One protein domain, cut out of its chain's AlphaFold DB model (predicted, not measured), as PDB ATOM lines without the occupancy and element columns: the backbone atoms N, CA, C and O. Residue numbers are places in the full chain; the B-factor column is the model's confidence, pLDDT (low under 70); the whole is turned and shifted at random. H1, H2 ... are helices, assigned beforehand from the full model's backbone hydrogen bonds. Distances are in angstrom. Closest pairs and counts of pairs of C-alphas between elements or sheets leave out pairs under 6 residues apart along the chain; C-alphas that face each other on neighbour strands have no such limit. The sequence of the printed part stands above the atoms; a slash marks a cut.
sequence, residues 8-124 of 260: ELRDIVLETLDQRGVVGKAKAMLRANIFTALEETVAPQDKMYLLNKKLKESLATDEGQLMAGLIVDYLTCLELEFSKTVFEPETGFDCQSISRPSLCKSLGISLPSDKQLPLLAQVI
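AT A GLANCE: This is residues 8 to 124 of the 260 residues of the protein "FGFR1OP" of Bugula neritina (UniProt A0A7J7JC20). Helices H2, H6 and H5 stand side by side in a loose row, with H7 and H8 packed on the far side of H5. H1 turns off from the start of the long H2 as an arm, whose residues 8 to 13 stick out, and H3 and H4 lead from the other end of H2 to H5. The printed part has 117 residues with eight named helices, H1 to H8 in order, and no named strand: the class is all helix. The whole is loose and flat, with a radius of gyration of the C-alphas of 17.3 A and spans of 57 by 40 by 20 A.

HOW THE PARTS SIT: H1, residues 8 to 19, and H2, residues 22 to 41, are close but not clearly touching; their closest C-alphas, of Leu 17 and Val 23, are 5.9 A apart. H2 touches H6, residues 81 to 91, closest at the C-alphas of Ala 32 and Val 86, 4.7 A, the same way at a shallow tilt of 34 degrees, only just short of steep. H3, residues 46 to 49, and H4, residues 53 to 59, meet only through their link. H4 and H5, residues 62 to 77, touch only at the corner, closest at the C-alphas of Ser 58 and Gly 64, 4.9 A. H5 is the hub, touching 4 helices. Its residues 72 to 76 alone touch H6, forming a helical hairpin at 18 degrees; the closest C-alphas, of Leu 75 and Lys 84, are 6.2 A apart. Its residues 66 to 73 alone touch H7, residues 100 to 107, closest at the C-alphas of Leu 66 and Leu 103, 6.7 A. Its residues 70 to 74 alone touch H8, residues 119 to 124, closest at the C-alphas of Leu 70 and Leu 120, 6.2 A. Every O i to N i+4 pair is within hydrogen-bond range in H1, H2, H4, H5, H7 and H8, and 6 of 7 in H6; H3 is too short for such a pair.

IN THESE COORDINATES: H1 begins at C-alpha 8 (136.766, 209.135, 132.331). H2 is 28.6 A long and H5 22.5 A. H8 ends at C-alpha 124 (182.244, 211.275, 117.394).

THE WHOLE: The two C-alphas farthest apart, of Glu 8 and Gly 108, are 57.0 A apart. The printed part has no cut, and the link H7 to H8 is long, with 11 residues. Residues 39 to 51, 92, 94 to 98, 108 and 110 to 116 have pLDDT under 70.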
ATOM      1  N   GLU A   8     135.593 209.249 131.458       84.19
ATOM      2  CA  GLU A   8     136.766 209.135 132.331       84.19
ATOM      3  C   GLU A   8     137.592 207.886 131.999       84.19
ATOM      4  O   GLU A   8     138.813 207.963 131.857       84.19
ATOM      5  N   LEU A   9     136.938 206.739 131.783       84.31
ATOM      6  CA  LEU A   9     137.603 205.510 131.345       84.31
ATOM      7  C   LEU A   9     138.312 205.692 130.001       84.31
ATOM      8  O   LEU A   9     139.442 205.231 129.832       84.31
ATOM      9  N   ARG A  10     137.676 206.372 129.042       86.31
ATOM     10  CA  ARG A  10     138.280 206.660 127.737       86.31
ATOM     11  C   ARG A  10     139.526 207.531 127.865       86.31
ATOM     12  O   ARG A  10     140.524 207.230 127.209       86.31
ATOM     13  N   ASP A  11     139.475 208.572 128.686       86.88
ATOM     14  CA  ASP A  11     140.587 209.505 128.868       86.88
ATOM     15  C   ASP A  11     141.760 208.840 129.602       86.88
ATOM     16  O   ASP A  11     142.903 208.957 129.162       86.88
ATOM     17  N   ILE A  12     141.482 208.017 130.619       87.38
ATOM     18  CA  ILE A  12     142.497 207.210 131.316       87.38
ATOM     19  C   ILE A  12     143.151 206.201 130.361       87.38
ATOM     20  O   ILE A  12     144.371 206.006 130.383       87.38
ATOM     21  N   VAL A  13     142.363 205.549 129.498       85.75
ATOM     22  CA  VAL A  13     142.891 204.621 128.485       85.75
ATOM     23  C   VAL A  13     143.750 205.367 127.465       85.75
ATOM     24  O   VAL A  13     144.829 204.881 127.126       85.75
ATOM     25  N   LEU A  14     143.324 206.543 127.000       84.25
ATOM     26  CA  LEU A  14     144.112 207.383 126.095       84.25
ATOM     27  C   LEU A  14     145.447 207.788 126.719       84.25
ATOM     28  O   LEU A  14     146.484 207.594 126.087       84.25
ATOM     29  N   GLU A  15     145.434 208.276 127.958       86.00
ATOM     30  CA  GLU A  15     146.642 208.681 128.677       86.00
ATOM     31  C   GLU A  15     147.589 207.492 128.890       86.00
ATOM     32  O   GLU A  15     148.785 207.579 128.612       86.00
ATOM     33  N   THR A  16     147.051 206.333 129.278       85.44
ATOM     34  CA  THR A  16     147.838 205.104 129.458       85.44
ATOM     35  C   THR A  16     148.461 204.630 128.142       85.44
ATOM     36  O   THR A  16     149.610 204.179 128.116       85.44
ATOM     37  N   LEU A  17     147.722 204.708 127.032       84.75
ATOM     38  CA  LEU A  17     148.226 204.333 125.708       84.75
ATOM     39  C   LEU A  17     149.274 205.324 125.185       84.75
ATOM     40  O   LEU A  17     150.184 204.904 124.463       84.75
ATOM     41  N   ASP A  18     149.171 206.605 125.543       82.69
ATOM     42  CA  ASP A  18     150.142 207.637 125.175       82.69
ATOM     43  C   ASP A  18     151.438 207.492 125.989       82.69
ATOM     44  O   ASP A  18     152.522 207.422 125.410       82.69
ATOM     45  N   GLN A  19     151.334 207.280 127.308       81.88
ATOM     46  CA  GLN A  19     152.480 206.994 128.186       81.88
ATOM     47  C   GLN A  19     153.231 205.716 127.783       81.88
ATOM     48  O   GLN A  19     154.454 205.645 127.891       81.88
ATOM     49  N   ARG A  20     152.517 204.701 127.282       82.62
ATOM     50  CA  ARG A  20     153.125 203.471 126.741       82.62
ATOM     51  C   ARG A  20     153.640 203.618 125.304       82.62
ATOM     52  O   ARG A  20     154.144 202.646 124.746       82.62
ATOM     53  N   GLY A  21     153.481 204.785 124.677       78.75
ATOM     54  CA  GLY A  21     153.922 205.059 123.307       78.75
ATOM     55  C   GLY A  21     153.131 204.325 122.215       78.75
ATOM     56  O   GLY A  21     153.510 204.371 121.044       78.75
ATOM     57  N   VAL A  22     152.018 203.665 122.556       84.56
ATOM     58  CA  VAL A  22     151.196 202.884 121.611       84.56
ATOM     59  C   VAL A  22     150.522 203.805 120.595       84.56
ATOM     60  O   VAL A  22     150.494 203.500 119.401       84.56
ATOM     61  N   VAL A  23     150.040 204.966 121.047       79.94
ATOM     62  CA  VAL A  23     149.467 206.001 120.171       79.94
ATOM     63  C   VAL A  23     150.531 206.556 119.222       79.94
ATOM     64  O   VAL A  23     150.269 206.709 118.029       79.94
ATOM     65  N   GLY A  24     151.743 206.809 119.723       77.19
ATOM     66  CA  GLY A  24     152.882 207.244 118.911       77.19
ATOM     67  C   GLY A  24     153.238 206.231 117.821       77.19
ATOM     68  O   GLY A  24     153.368 206.603 116.654       77.19
ATOM     69  N   LYS A  25     153.287 204.942 118.175       76.62
ATOM     70  CA  LYS A  25     153.514 203.833 117.239       76.62
ATOM     71  C   LYS A  25     152.433 203.755 116.157       76.62
ATOM     72  O   LYS A  25     152.759 203.673 114.976       76.62
ATOM     73  N   ALA A  26     151.158 203.838 116.537       81.00
ATOM     74  CA  ALA A  26     150.046 203.819 115.588       81.00
ATOM     75  C   ALA A  26     150.071 205.032 114.640       81.00
ATOM     76  O   ALA A  26     149.896 204.876 113.433       81.00
ATOM     77  N   LYS A  27     150.349 206.234 115.163       77.12
ATOM     78  CA  LYS A  27     150.507 207.456 114.358       77.12
ATOM     79  C   LYS A  27     151.675 207.339 113.377       77.12
ATOM     80  O   LYS A  27     151.515 207.702 112.217       77.12
ATOM     81  N   ALA A  28     152.823 206.823 113.818       76.00
ATOM     82  CA  ALA A  28     153.989 206.614 112.960       76.00
ATOM     83  C   ALA A  28     153.685 205.617 111.832       76.00
ATOM     84  O   ALA A  28     153.918 205.927 110.667       76.00
ATOM     85  N   MET A  29     153.071 204.475 112.157       79.62
ATOM     86  CA  MET A  29     152.644 203.492 111.156       79.62
ATOM     87  C   MET A  29     151.655 204.080 110.145       79.62
ATOM     88  O   MET A  29     151.792 203.850 108.948       79.62
ATOM     89  N   LEU A  30     150.671 204.863 110.604       83.81
ATOM     90  CA  LEU A  30     149.734 205.544 109.711       83.81
ATOM     91  C   LEU A  30     150.456 206.529 108.792       83.81
ATOM     92  O   LEU A  30     150.198 206.522 107.596       83.81
ATOM     93  N   ARG A  31     151.386 207.336 109.320       78.50
ATOM     94  CA  ARG A  31     152.180 208.271 108.507       78.50
ATOM     95  C   ARG A  31     153.001 207.542 107.441       78.50
ATOM     96  O   ARG A  31     152.937 207.945 106.284       78.50
ATOM     97  N   ALA A  32     153.690 206.459 107.803       75.62
ATOM     98  CA  ALA A  32     154.475 205.647 106.870       75.62
ATOM     99  C   ALA A  32     153.604 205.032 105.760       75.62
ATOM    100  O   ALA A  32     153.909 205.160 104.574       75.62
ATOM    101  N   ASN A  33     152.477 204.422 106.135       79.25
ATOM    102  CA  ASN A  33     151.569 203.780 105.184       79.25
ATOM    103  C   ASN A  33     150.879 204.794 104.262       79.25
ATOM    104  O   ASN A  33     150.745 204.539 103.069       79.25
ATOM    105  N   ILE A  34     150.462 205.950 104.794       81.44
ATOM    106  CA  ILE A  34     149.878 207.036 103.994       81.44
ATOM    107  C   ILE A  34     150.902 207.545 102.983       81.44
ATOM    108  O   ILE A  34     150.562 207.725 101.818       81.44
ATOM    109  N   PHE A  35     152.149 207.747 103.406       72.56
ATOM    110  CA  PHE A  35     153.196 208.208 102.505       72.56
ATOM    111  C   PHE A  35     153.473 207.186 101.396       72.56
ATOM    112  O   PHE A  35     153.491 207.553 100.226       72.56
ATOM    113  N   THR A  36     153.599 205.904 101.752       71.88
ATOM    114  CA  THR A  36     153.822 204.809 100.792       71.88
ATOM    115  C   THR A  36     152.689 204.734  99.759       71.88
ATOM    116  O   THR A  36     152.941 204.713  98.557       71.88
ATOM    117  N   ALA A  37     151.428 204.792 100.201       77.94
ATOM    118  CA  ALA A  37     150.267 204.752  99.308       77.94
ATOM    119  C   ALA A  37     150.152 205.996  98.403       77.94
ATOM    120  O   ALA A  37     149.734 205.901  97.246       77.94
ATOM    121  N   LEU A  38     150.526 207.178  98.906       71.44
ATOM    122  CA  LEU A  38     150.604 208.391  98.088       71.44
ATOM    123  C   LEU A  38     151.733 208.293  97.056       71.44
ATOM    124  O   LEU A  38     151.567 208.739  95.926       71.44
ATOM    125  N   GLU A  39     152.858 207.670  97.395       65.69
ATOM    126  CA  GLU A  39     153.968 207.495  96.462       65.69
ATOM    127  C   GLU A  39     153.642 206.535  95.304       65.69
ATOM    128  O   GLU A  39     154.090 206.759  94.177       65.69
ATOM    129  N   GLU A  40     152.827 205.508  95.557       67.50
ATOM    130  CA  GLU A  40     152.335 204.573  94.534       67.50
ATOM    131  C   GLU A  40     151.298 205.199  93.587       67.50
ATOM    132  O   GLU A  40     151.165 204.774  92.437       67.50
ATOM    133  N   THR A  41     150.554 206.205  94.052       64.19
ATOM    134  CA  THR A  41     149.430 206.808  93.312       64.19
ATOM    135  C   THR A  41     149.785 208.111  92.593       64.19
ATOM    136  O   THR A  41     149.066 208.518  91.677       64.19
ATOM    137  N   VAL A  42     150.892 208.762  92.963       61.75
ATOM    138  CA  VAL A  42     151.302 210.077  92.451       61.75
ATOM    139  C   VAL A  42     152.425 209.942  91.413       61.75
ATOM    140  O   VAL A  42     153.431 209.266  91.625       61.75
ATOM    141  N   ALA A  43     152.275 210.616  90.265       60.47
ATOM    142  CA  ALA A  43     153.274 210.611  89.197       60.47
ATOM    143  C   ALA A  43     154.649 211.114  89.701       60.47
ATOM    144  O   ALA A  43     154.705 212.014  90.539       60.47
ATOM    145  N   PRO A  44     155.784 210.613  89.167       58.81
ATOM    146  CA  PRO A  44     157.125 210.921  89.680       58.81
ATOM    147  C   PRO A  44     157.486 212.416  89.714       58.81
ATOM    148  O   PRO A  44     158.386 212.800  90.458       58.81
ATOM    149  N   GLN A  45     156.792 213.265  88.947       52.12
ATOM    150  CA  GLN A  45     156.986 214.720  88.973       52.12
ATOM    151  C   GLN A  45     156.265 215.413  90.145       52.12
ATOM    152  O   GLN A  45     156.790 216.381  90.690       52.12
ATOM    153  N   ASP A  46     155.137 214.867  90.604       51.62
ATOM    154  CA  ASP A  46     154.339 215.401  91.717       51.62
ATOM    155  C   ASP A  46     154.810 214.889  93.091       51.62
ATOM    156  O   ASP A  46     154.426 215.425  94.133       51.62
ATOM    157  N   LYS A  47     155.763 213.943  93.115       56.28
ATOM    158  CA  LYS A  47     156.528 213.559  94.322       56.28
ATOM    159  C   LYS A  47     157.225 214.753  94.997       56.28
ATOM    160  O   LYS A  47     157.619 214.677  96.159       56.28
ATOM    161  N   MET A  48     157.369 215.874  94.283       46.78
ATOM    162  CA  MET A  48     157.977 217.116  94.763       46.78
ATOM    163  C   MET A  48     157.203 217.785  95.913       46.78
ATOM    164  O   MET A  48     157.813 218.523  96.682       46.78
ATOM    165  N   TYR A  49     155.899 217.523  96.060       51.31
ATOM    166  CA  TYR A  49     155.080 218.099  97.140       51.31
ATOM    167  C   TYR A  49     155.200 217.354  98.475       51.31
ATOM    168  O   TYR A  49     154.821 217.898  99.511       51.31
ATOM    169  N   LEU A  50     155.726 216.127  98.460       57.72
ATOM    170  CA  LEU A  50     155.842 215.276  99.647       57.72
ATOM    171  C   LEU A  50     157.209 215.387 100.327       57.72
ATOM    172  O   LEU A  50     157.338 215.078 101.508       57.72
ATOM    173  N   LEU A  51     158.223 215.852  99.595       62.84
ATOM    174  CA  LEU A  51     159.604 215.896 100.058       62.84
ATOM    175  C   LEU A  51     160.057 217.337 100.273       62.84
ATOM    176  O   LEU A  51     159.858 218.224  99.442       62.84
ATOM    177  N   ASN A  52     160.716 217.576 101.401       74.25
ATOM    178  CA  ASN A  52     161.284 218.880 101.708       74.25
ATOM    179  C   ASN A  52     162.343 219.248 100.654       74.25
ATOM    180  O   ASN A  52     163.342 218.547 100.491       74.25
ATOM    181  N   LYS A  53     162.161 220.384  99.968       75.44
ATOM    182  CA  LYS A  53     163.097 220.872  98.941       75.44
ATOM    183  C   LYS A  53     164.543 220.959  99.453       75.44
ATOM    184  O   LYS A  53     165.457 220.588  98.724       75.44
ATOM    185  N   LYS A  54     164.743 221.356 100.717       77.31
ATOM    186  CA  LYS A  54     166.073 221.404 101.349       77.31
ATOM    187  C   LYS A  54     166.683 220.014 101.532       77.31
ATOM    188  O   LYS A  54     167.882 219.859 101.344       77.31
ATOM    189  N   LEU A  55     165.866 219.010 101.868       76.00
ATOM    190  CA  LEU A  55     166.327 217.619 101.964       76.00
ATOM    191  C   LEU A  55     166.733 217.078 100.594       76.00
ATOM    192  O   LEU A  55     167.738 216.389 100.482       76.00
ATOM    193  N   LYS A  56     165.995 217.421  99.536       76.00
ATOM    194  CA  LYS A  56     166.351 217.007  98.175       76.00
ATOM    195  C   LYS A  56     167.686 217.607  97.726       76.00
ATOM    196  O   LYS A  56     168.501 216.909  97.135       76.00
ATOM    197  N   GLU A  57     167.913 218.882  98.031       81.62
ATOM    198  CA  GLU A  57     169.185 219.560  97.764       81.62
ATOM    199  C   GLU A  57     170.334 218.949  98.582       81.62
ATOM    200  O   GLU A  57     171.417 218.751  98.040       81.62
ATOM    201  N   SER A  58     170.100 218.562  99.845       79.62
ATOM    202  CA  SER A  58     171.129 217.893 100.647       79.62
ATOM    203  C   SER A  58     171.420 216.475 100.152       79.62
ATOM    204  O   SER A  58     172.580 216.119  99.989       79.62
ATOM    205  N   LEU A  59     170.399 215.671  99.846       80.06
ATOM    206  CA  LEU A  59     170.553 214.289  99.363       80.06
ATOM    207  C   LEU A  59     171.140 214.193  97.945       80.06
ATOM    208  O   LEU A  59     171.594 213.123  97.542       80.06
ATOM    209  N   ALA A  60     171.142 215.294  97.191       81.50
ATOM    210  CA  ALA A  60     171.847 215.387  95.916       81.50
ATOM    211  C   ALA A  60     173.377 215.446  96.084       81.50
ATOM    212  O   ALA A  60     174.097 215.225  95.114       81.50
ATOM    213  N   THR A  61     173.871 215.753  97.289       84.38
ATOM    214  CA  THR A  61     175.305 215.782  97.602       84.38
ATOM    215  C   THR A  61     175.771 214.458  98.200       84.38
ATOM    216  O   THR A  61     175.042 213.830  98.972       84.38
ATOM    217  N   ASP A  62     177.015 214.077  97.910       79.00
ATOM    218  CA  ASP A  62     177.638 212.880  98.488       79.00
ATOM    219  C   ASP A  62     177.661 212.946 100.026       79.00
ATOM    220  O   ASP A  62     177.358 211.969 100.708       79.00
ATOM    221  N   GLU A  63     177.934 214.126 100.593       81.75
ATOM    222  CA  GLU A  63     177.905 214.354 102.042       81.75
ATOM    223  C   GLU A  63     176.507 214.144 102.637       81.75
ATOM    224  O   GLU A  63     176.365 213.524 103.692       81.75
ATOM    225  N   GLY A  64     175.455 214.615 101.963       83.00
ATOM    226  CA  GLY A  64     174.083 214.419 102.422       83.00
ATOM    227  C   GLY A  64     173.627 212.968 102.359       83.00
ATOM    228  O   GLY A  64     172.908 212.524 103.257       83.00
ATOM    229  N   GLN A  65     174.092 212.201 101.372       82.38
ATOM    230  CA  GLN A  65     173.861 210.756 101.327       82.38
ATOM    231  C   GLN A  65     174.582 210.025 102.467       82.38
ATOM    232  O   GLN A  65     174.003 209.128 103.085       82.38
ATOM    233  N   LEU A  66     175.807 210.440 102.809       82.75
ATOM    234  CA  LEU A  66     176.534 209.911 103.968       82.75
ATOM    235  C   LEU A  66     175.828 210.248 105.289       82.75
ATOM    236  O   LEU A  66     175.687 209.372 106.143       82.75
ATOM    237  N   MET A  67     175.341 211.481 105.452       83.56
ATOM    238  CA  MET A  67     174.579 211.899 106.634       83.56
ATOM    239  C   MET A  67     173.286 211.096 106.791       83.56
ATOM    240  O   MET A  67     173.010 210.583 107.875       83.56
ATOM    241  N   ALA A  68     172.519 210.932 105.711       85.62
ATOM    242  CA  ALA A  68     171.310 210.115 105.722       85.62
ATOM    243  C   ALA A  68     171.621 208.650 106.065       85.62
ATOM    244  O   ALA A  68     170.955 208.065 106.917       85.62
ATOM    245  N   GLY A  69     172.693 208.086 105.500       85.38
ATOM    246  CA  GLY A  69     173.153 206.737 105.828       85.38
ATOM    247  C   GLY A  69     173.554 206.566 107.299       85.38
ATOM    248  O   GLY A  69     173.210 205.556 107.910       85.38
ATOM    249  N   LEU A  70     174.217 207.558 107.905       87.25
ATOM    250  CA  LEU A  70     174.547 207.550 109.337       87.25
ATOM    251  C   LEU A  70     173.302 207.604 110.231       87.25
ATOM    252  O   LEU A  70     173.267 206.946 111.271       87.25
ATOM    253  N   ILE A  71     172.278 208.363 109.830       88.19
ATOM    254  CA  ILE A  71     171.001 208.427 110.550       88.19
ATOM    255  C   ILE A  71     170.287 207.074 110.476       88.19
ATOM    256  O   ILE A  71     169.853 206.561 111.505       88.19
ATOM    257  N   VAL A  72     170.219 206.449 109.296       86.44
ATOM    258  CA  VAL A  72     169.610 205.117 109.139       86.44
ATOM    259  C   VAL A  72     170.362 204.057 109.949       86.44
ATOM    260  O   VAL A  72     169.729 203.211 110.587       86.44
ATOM    261  N   ASP A  73     171.695 204.111 109.976       86.31
ATOM    262  CA  ASP A  73     172.521 203.229 110.806       86.31
ATOM    263  C   ASP A  73     172.219 203.410 112.301       86.31
ATOM    264  O   ASP A  73     172.016 202.426 113.011       86.31
ATOM    265  N   TYR A  74     172.091 204.657 112.763       87.75
ATOM    266  CA  TYR A  74     171.724 204.978 114.142       87.75
ATOM    267  C   TYR A  74     170.341 204.436 114.524       87.75
ATOM    268  O   TYR A  74     170.198 203.775 115.553       87.75
ATOM    269  N   LEU A  75     169.336 204.663 113.672       87.00
ATOM    270  CA  LEU A  75     167.979 204.150 113.880       87.00
ATOM    271  C   LEU A  75     167.950 202.615 113.895       87.00
ATOM    272  O   LEU A  75     167.222 202.025 114.689       87.00
ATOM    273  N   THR A  76     168.761 201.970 113.052       85.06
ATOM    274  CA  THR A  76     168.850 200.506 112.977       85.06
ATOM    275  C   THR A  76     169.557 199.913 114.202       85.06
ATOM    276  O   THR A  76     169.096 198.909 114.732       85.06
ATOM    277  N   CYS A  77     170.640 200.531 114.690       84.44
ATOM    278  CA  CYS A  77     171.384 200.046 115.861       84.44
ATOM    279  C   CYS A  77     170.577 200.122 117.164       84.44
ATOM    280  O   CYS A  77     170.775 199.295 118.047       84.44
ATOM    281  N   LEU A  78     169.685 201.110 117.283       85.88
ATOM    282  CA  LEU A  78     168.828 201.312 118.456       85.88
ATOM    283  C   LEU A  78     167.436 200.675 118.321       85.88
ATOM    284  O   LEU A  78     166.565 200.963 119.137       85.88
ATOM    285  N   GLU A  79     167.211 199.853 117.291       83.94
ATOM    286  CA  GLU A  79     165.934 199.161 117.051       83.94
ATOM    287  C   GLU A  79     164.731 200.126 116.931       83.94
ATOM    288  O   GLU A  79     163.589 199.808 117.265       83.94
ATOM    289  N   LEU A  80     164.968 201.335 116.409       83.50
ATOM    290  CA  LEU A  80     163.946 202.365 116.199       83.50
ATOM    291  C   LEU A  80     163.194 202.136 114.878       83.50
ATOM    292  O   LEU A  80     163.190 202.985 113.982       83.50
ATOM    293  N   GLU A  81     162.542 200.979 114.760       79.75
ATOM    294  CA  GLU A  81     161.879 200.523 113.530       79.75
ATOM    295  C   GLU A  81     160.810 201.504 113.035       79.75
ATOM    296  O   GLU A  81     160.774 201.823 111.851       79.75
ATOM    297  N   PHE A  82     159.987 202.062 113.930       79.69
ATOM    298  CA  PHE A  82     158.931 203.008 113.536       79.69
ATOM    299  C   PHE A  82     159.507 204.277 112.919       79.69
ATOM    300  O   PHE A  82     159.054 204.721 111.865       79.69
ATOM    301  N   SER A  83     160.540 204.832 113.550       82.81
ATOM    302  CA  SER A  83     161.232 206.014 113.046       82.81
ATOM    303  C   SER A  83     161.860 205.734 111.688       82.81
ATOM    304  O   SER A  83     161.751 206.567 110.799       82.81
ATOM    305  N   LYS A  84     162.440 204.545 111.494       82.44
ATOM    306  CA  LYS A  84     162.995 204.117 110.207       82.44
ATOM    307  C   LYS A  84     161.920 204.004 109.119       82.44
ATOM    308  O   LYS A  84     162.085 204.590 108.054       82.44
ATOM    309  N   THR A  85     160.794 203.349 109.415       78.19
ATOM    310  CA  THR A  85     159.678 203.184 108.460       78.19
ATOM    311  C   THR A  85     159.007 204.494 108.059       78.19
ATOM    312  O   THR A  85     158.355 204.545 107.026       78.19
ATOM    313  N   VAL A  86     159.144 205.552 108.863       80.94
ATOM    314  CA  VAL A  86     158.686 206.905 108.511       80.94
ATOM    315  C   VAL A  86     159.787 207.676 107.782       80.94
ATOM    316  O   VAL A  86     159.511 208.390 106.826       80.94
ATOM    317  N   PHE A  87     161.038 207.518 108.209       82.56
ATOM    318  CA  PHE A  87     162.183 208.244 107.670       82.56
ATOM    319  C   PHE A  87     162.463 207.907 106.202       82.56
ATOM    320  O   PHE A  87     162.677 208.819 105.409       82.56
ATOM    321  N   GLU A  88     162.450 206.626 105.833       77.31
ATOM    322  CA  GLU A  88     162.686 206.169 104.452       77.31
ATOM    323  C   GLU A  88     161.723 206.830 103.447       77.31
ATOM    324  O   GLU A  88     162.203 207.516 102.539       77.31
ATOM    325  N   PRO A  89     160.390 206.742 103.634       73.19
ATOM    326  CA  PRO A  89     159.451 207.436 102.764       73.19
ATOM    327  C   PRO A  89     159.595 208.964 102.845       73.19
ATOM    328  O   PRO A  89     159.732 209.614 101.813       73.19
ATOM    329  N   GLU A  90     159.660 209.562 104.044       75.62
ATOM    330  CA  GLU A  90     159.714 211.031 104.202       75.62
ATOM    331  C   GLU A  90     160.963 211.687 103.599       75.62
ATOM    332  O   GLU A  90     160.958 212.885 103.300       75.62
ATOM    333  N   THR A  91     162.044 210.929 103.432       74.75
ATOM    334  CA  THR A  91     163.278 211.420 102.812       74.75
ATOM    335  C   THR A  91     163.402 211.019 101.345       74.75
ATOM    336  O   THR A  91     164.200 211.623 100.627       74.75
ATOM    337  N   GLY A  92     162.619 210.038 100.879       69.81
ATOM    338  CA  GLY A  92     162.812 209.403  99.575       69.81
ATOM    339  C   GLY A  92     164.195 208.753  99.443       69.81
ATOM    340  O   GLY A  92     164.711 208.611  98.334       69.81
ATOM    341  N   PHE A  93     164.835 208.440 100.573       72.19
ATOM    342  CA  PHE A  93     166.175 207.879 100.627       72.19
ATOM    343  C   PHE A  93     166.091 206.358 100.573       72.19
ATOM    344  O   PHE A  93     165.548 205.722 101.477       72.19
ATOM    345  N   ASP A  94     166.668 205.767  99.529       68.06
ATOM    346  CA  ASP A  94     166.750 204.317  99.423       68.06
ATOM    347  C   ASP A  94     167.844 203.779 100.354       68.06
ATOM    348  O   ASP A  94     169.039 203.757 100.032       68.06
ATOM    349  N   CYS A  95     167.417 203.320 101.528       59.62
ATOM    350  CA  CYS A  95     168.271 202.712 102.539       59.62
ATOM    351  C   CYS A  95     169.003 201.451 102.049       59.62
ATOM    352  O   CYS A  95     169.986 201.047 102.671       59.62
ATOM    353  N   GLN A  96     168.544 200.803 100.969       59.88
ATOM    354  CA  GLN A  96     169.177 199.592 100.436       59.88
ATOM    355  C   GLN A  96     170.491 199.899  99.710       59.88
ATOM    356  O   GLN A  96     171.346 199.023  99.576       59.88
ATOM    357  N   SER A  97     170.678 201.149  99.278       57.94
ATOM    358  CA  SER A  97     171.852 201.573  98.512       57.94
ATOM    359  C   SER A  97     173.116 201.743  99.367       57.94
ATOM    360  O   SER A  97     174.234 201.574  98.873       57.94
ATOM    361  N   ILE A  98     172.967 202.042 100.662       65.50
ATOM    362  CA  ILE A  98     174.077 202.451 101.527       65.50
ATOM    363  C   ILE A  98     174.248 201.453 102.671       65.50
ATOM    364  O   ILE A  98     173.589 201.492 103.706       65.50
ATOM    365  N   SER A  99     175.186 200.529 102.466       70.12
ATOM    366  CA  SER A  99     175.551 199.530 103.467       70.12
ATOM    367  C   SER A  99     176.529 200.099 104.506       70.12
ATOM    368  O   SER A  99     177.409 200.900 104.183       70.12
ATOM    369  N   ARG A 100     176.433 199.627 105.757       74.19
ATOM    370  CA  ARG A 100     177.371 199.945 106.852       74.19
ATOM    371  C   ARG A 100     178.862 199.855 106.450       74.19
ATOM    372  O   ARG A 100     179.609 200.772 106.794       74.19
ATOM    373  N   PRO A 101     179.333 198.831 105.703       72.06
ATOM    374  CA  PRO A 101     180.720 198.792 105.233       72.06
ATOM    375  C   PRO A 101     181.044 199.834 104.155       72.06
ATOM    376  O   PRO A 101     182.157 200.361 104.157       72.06
ATOM    377  N   SER A 102     180.094 200.185 103.282       74.88
ATOM    378  CA  SER A 102     180.268 201.295 102.333       74.88
ATOM    379  C   SER A 102     180.433 202.629 103.066       74.88
ATOM    380  O   SER A 102     181.346 203.385 102.748       74.88
ATOM    381  N   LEU A 103     179.621 202.881 104.102       76.56
ATOM    382  CA  LEU A 103     179.728 204.079 104.947       76.56
ATOM    383  C   LEU A 103     181.080 204.167 105.650       76.56
ATOM    384  O   LEU A 103     181.738 205.202 105.598       76.56
ATOM    385  N   CYS A 104     181.525 203.073 106.267       73.69
ATOM    386  CA  CYS A 104     182.813 203.030 106.958       73.69
ATOM    387  C   CYS A 104     183.982 203.313 106.010       73.69
ATOM    388  O   CYS A 104     184.901 204.047 106.372       73.69
ATOM    389  N   LYS A 105     183.925 202.780 104.782       78.25
ATOM    390  CA  LYS A 105     184.933 203.035 103.748       78.25
ATOM    391  C   LYS A 105     184.963 204.508 103.340       78.25
ATOM    392  O   LYS A 105     186.048 205.071 103.240       78.25
ATOM    393  N   SER A 106     183.800 205.124 103.139       73.25
ATOM    394  CA  SER A 106     183.703 206.540 102.769       73.25
ATOM    395  C   SER A 106     184.107 207.486 103.903       73.25
ATOM    396  O   SER A 106     184.657 208.547 103.640       73.25
ATOM    397  N   LEU A 107     183.886 207.098 105.163       72.69
ATOM    398  CA  LEU A 107     184.229 207.895 106.347       72.69
ATOM    399  C   LEU A 107     185.648 207.622 106.886       72.69
ATOM    400  O   LEU A 107     186.093 208.304 107.806       72.69
ATOM    401  N   GLY A 108     186.359 206.617 106.359       68.50
ATOM    402  CA  GLY A 108     187.680 206.216 106.857       68.50
ATOM    403  C   GLY A 108     187.655 205.615 108.270       68.50
ATOM    404  O   GLY A 108     188.620 205.748 109.020       68.50
ATOM    405  N   ILE A 109     186.546 204.976 108.656       70.38
ATOM    406  CA  ILE A 109     186.308 204.450 110.008       70.38
ATOM    407  C   ILE A 109     186.468 202.925 110.010       70.38
ATOM    408  O   ILE A 109     186.025 202.241 109.089       70.38
ATOM    409  N   SER A 110     187.099 202.368 111.049       66.81
ATOM    410  CA  SER A 110     187.170 200.915 111.235       66.81
ATOM    411  C   SER A 110     185.791 200.351 111.571       66.81
ATOM    412  O   SER A 110     185.091 200.897 112.416       66.81
ATOM    413  N   LEU A 111     185.387 199.242 110.946       65.81
ATOM    414  CA  LEU A 111     184.111 198.610 111.285       65.81
ATOM    415  C   LEU A 111     184.125 198.204 112.773       65.81
ATOM    416  O   LEU A 111     185.026 197.462 113.176       65.81
ATOM    417  N   PRO A 112     183.164 198.650 113.595       62.81
ATOM    418  CA  PRO A 112     183.105 198.211 114.980       62.81
ATOM    419  C   PRO A 112     182.649 196.746 115.016       62.81
ATOM    420  O   PRO A 112     181.695 196.364 114.335       62.81
ATOM    421  N   SER A 113     183.333 195.921 115.814       60.31
ATOM    422  CA  SER A 113     182.971 194.508 116.023       60.31
ATOM    423  C   SER A 113     181.606 194.340 116.698       60.31
ATOM    424  O   SER A 113     180.986 193.285 116.582       60.31
ATOM    425  N   ASP A 114     181.143 195.382 117.392       67.75
ATOM    426  CA  ASP A 114     179.827 195.440 118.012       67.75
ATOM    427  C   ASP A 114     178.794 196.010 117.027       67.75
ATOM    428  O   ASP A 114     178.908 197.144 116.548       67.75
ATOM    429  N   LYS A 115     177.781 195.198 116.718       65.69
ATOM    430  CA  LYS A 115     176.693 195.557 115.802       65.69
ATOM    431  C   LYS A 115     175.709 196.553 116.417       65.69
ATOM    432  O   LYS A 115     174.964 197.163 115.662       65.69
ATOM    433  N   GLN A 116     175.707 196.721 117.743       66.62
ATOM    434  CA  GLN A 116     174.786 197.630 118.433       66.62
ATOM    435  C   GLN A 116     175.339 199.048 118.600       66.62
ATOM    436  O   GLN A 116     174.599 199.964 118.951       66.62
ATOM    437  N   LEU A 117     176.628 199.267 118.325       77.06
ATOM    438  CA  LEU A 117     177.206 200.604 118.401       77.06
ATOM    439  C   LEU A 117     176.924 201.371 117.098       77.06
ATOM    440  O   LEU A 117     177.405 200.950 116.045       77.06
ATOM    441  N   PRO A 118     176.206 202.506 117.123       83.50
ATOM    442  CA  PRO A 118     175.966 203.284 115.914       83.50
ATOM    443  C   PRO A 118     177.265 203.899 115.385       83.50
ATOM    444  O   PRO A 118     178.099 204.382 116.159       83.50
ATOM    445  N   LEU A 119     177.419 203.951 114.060       81.81
ATOM    446  CA  LEU A 119     178.591 204.545 113.413       81.81
ATOM    447  C   LEU A 119     178.780 206.013 113.796       81.81
ATOM    448  O   LEU A 119     179.915 206.464 113.917       81.81
ATOM    449  N   LEU A 120     177.694 206.740 114.077       84.75
ATOM    450  CA  LEU A 120     177.746 208.119 114.565       84.75
ATOM    451  C   LEU A 120     178.563 208.245 115.863       84.75
ATOM    452  O   LEU A 120     179.359 209.169 116.011       84.75
ATOM    453  N   ALA A 121     178.429 207.284 116.782       80.00
ATOM    454  CA  ALA A 121     179.223 207.269 118.007       80.00
ATOM    455  C   ALA A 121     180.707 207.062 117.699       80.00
ATOM    456  O   ALA A 121     181.562 207.584 118.408       80.00
ATOM    457  N   GLN A 122     181.028 206.330 116.634       76.81
ATOM    458  CA  GLN A 122     182.402 206.140 116.198       76.81
ATOM    459  C   GLN A 122     182.951 207.342 115.432       76.81
ATOM    460  O   GLN A 122     184.114 207.673 115.618       76.81
ATOM    461  N   VAL A 123     182.129 208.047 114.653       81.25
ATOM    462  CA  VAL A 123     182.480 209.350 114.064       81.25
ATOM    463  C   VAL A 123     182.820 210.341 115.175       81.25
ATOM    464  O   VAL A 123     183.861 210.980 115.118       81.25
ATOM    465  N   ILE A 124     182.002 210.412 116.229       79.56
ATOM    466  CA  ILE A 124     182.244 211.275 117.394       79.56
ATOM    467  C   ILE A 124     183.504 210.827 118.140       79.56
ATOM    468  O   ILE A 124     184.381 211.643 118.407       79.56
TER     469      ILE A 124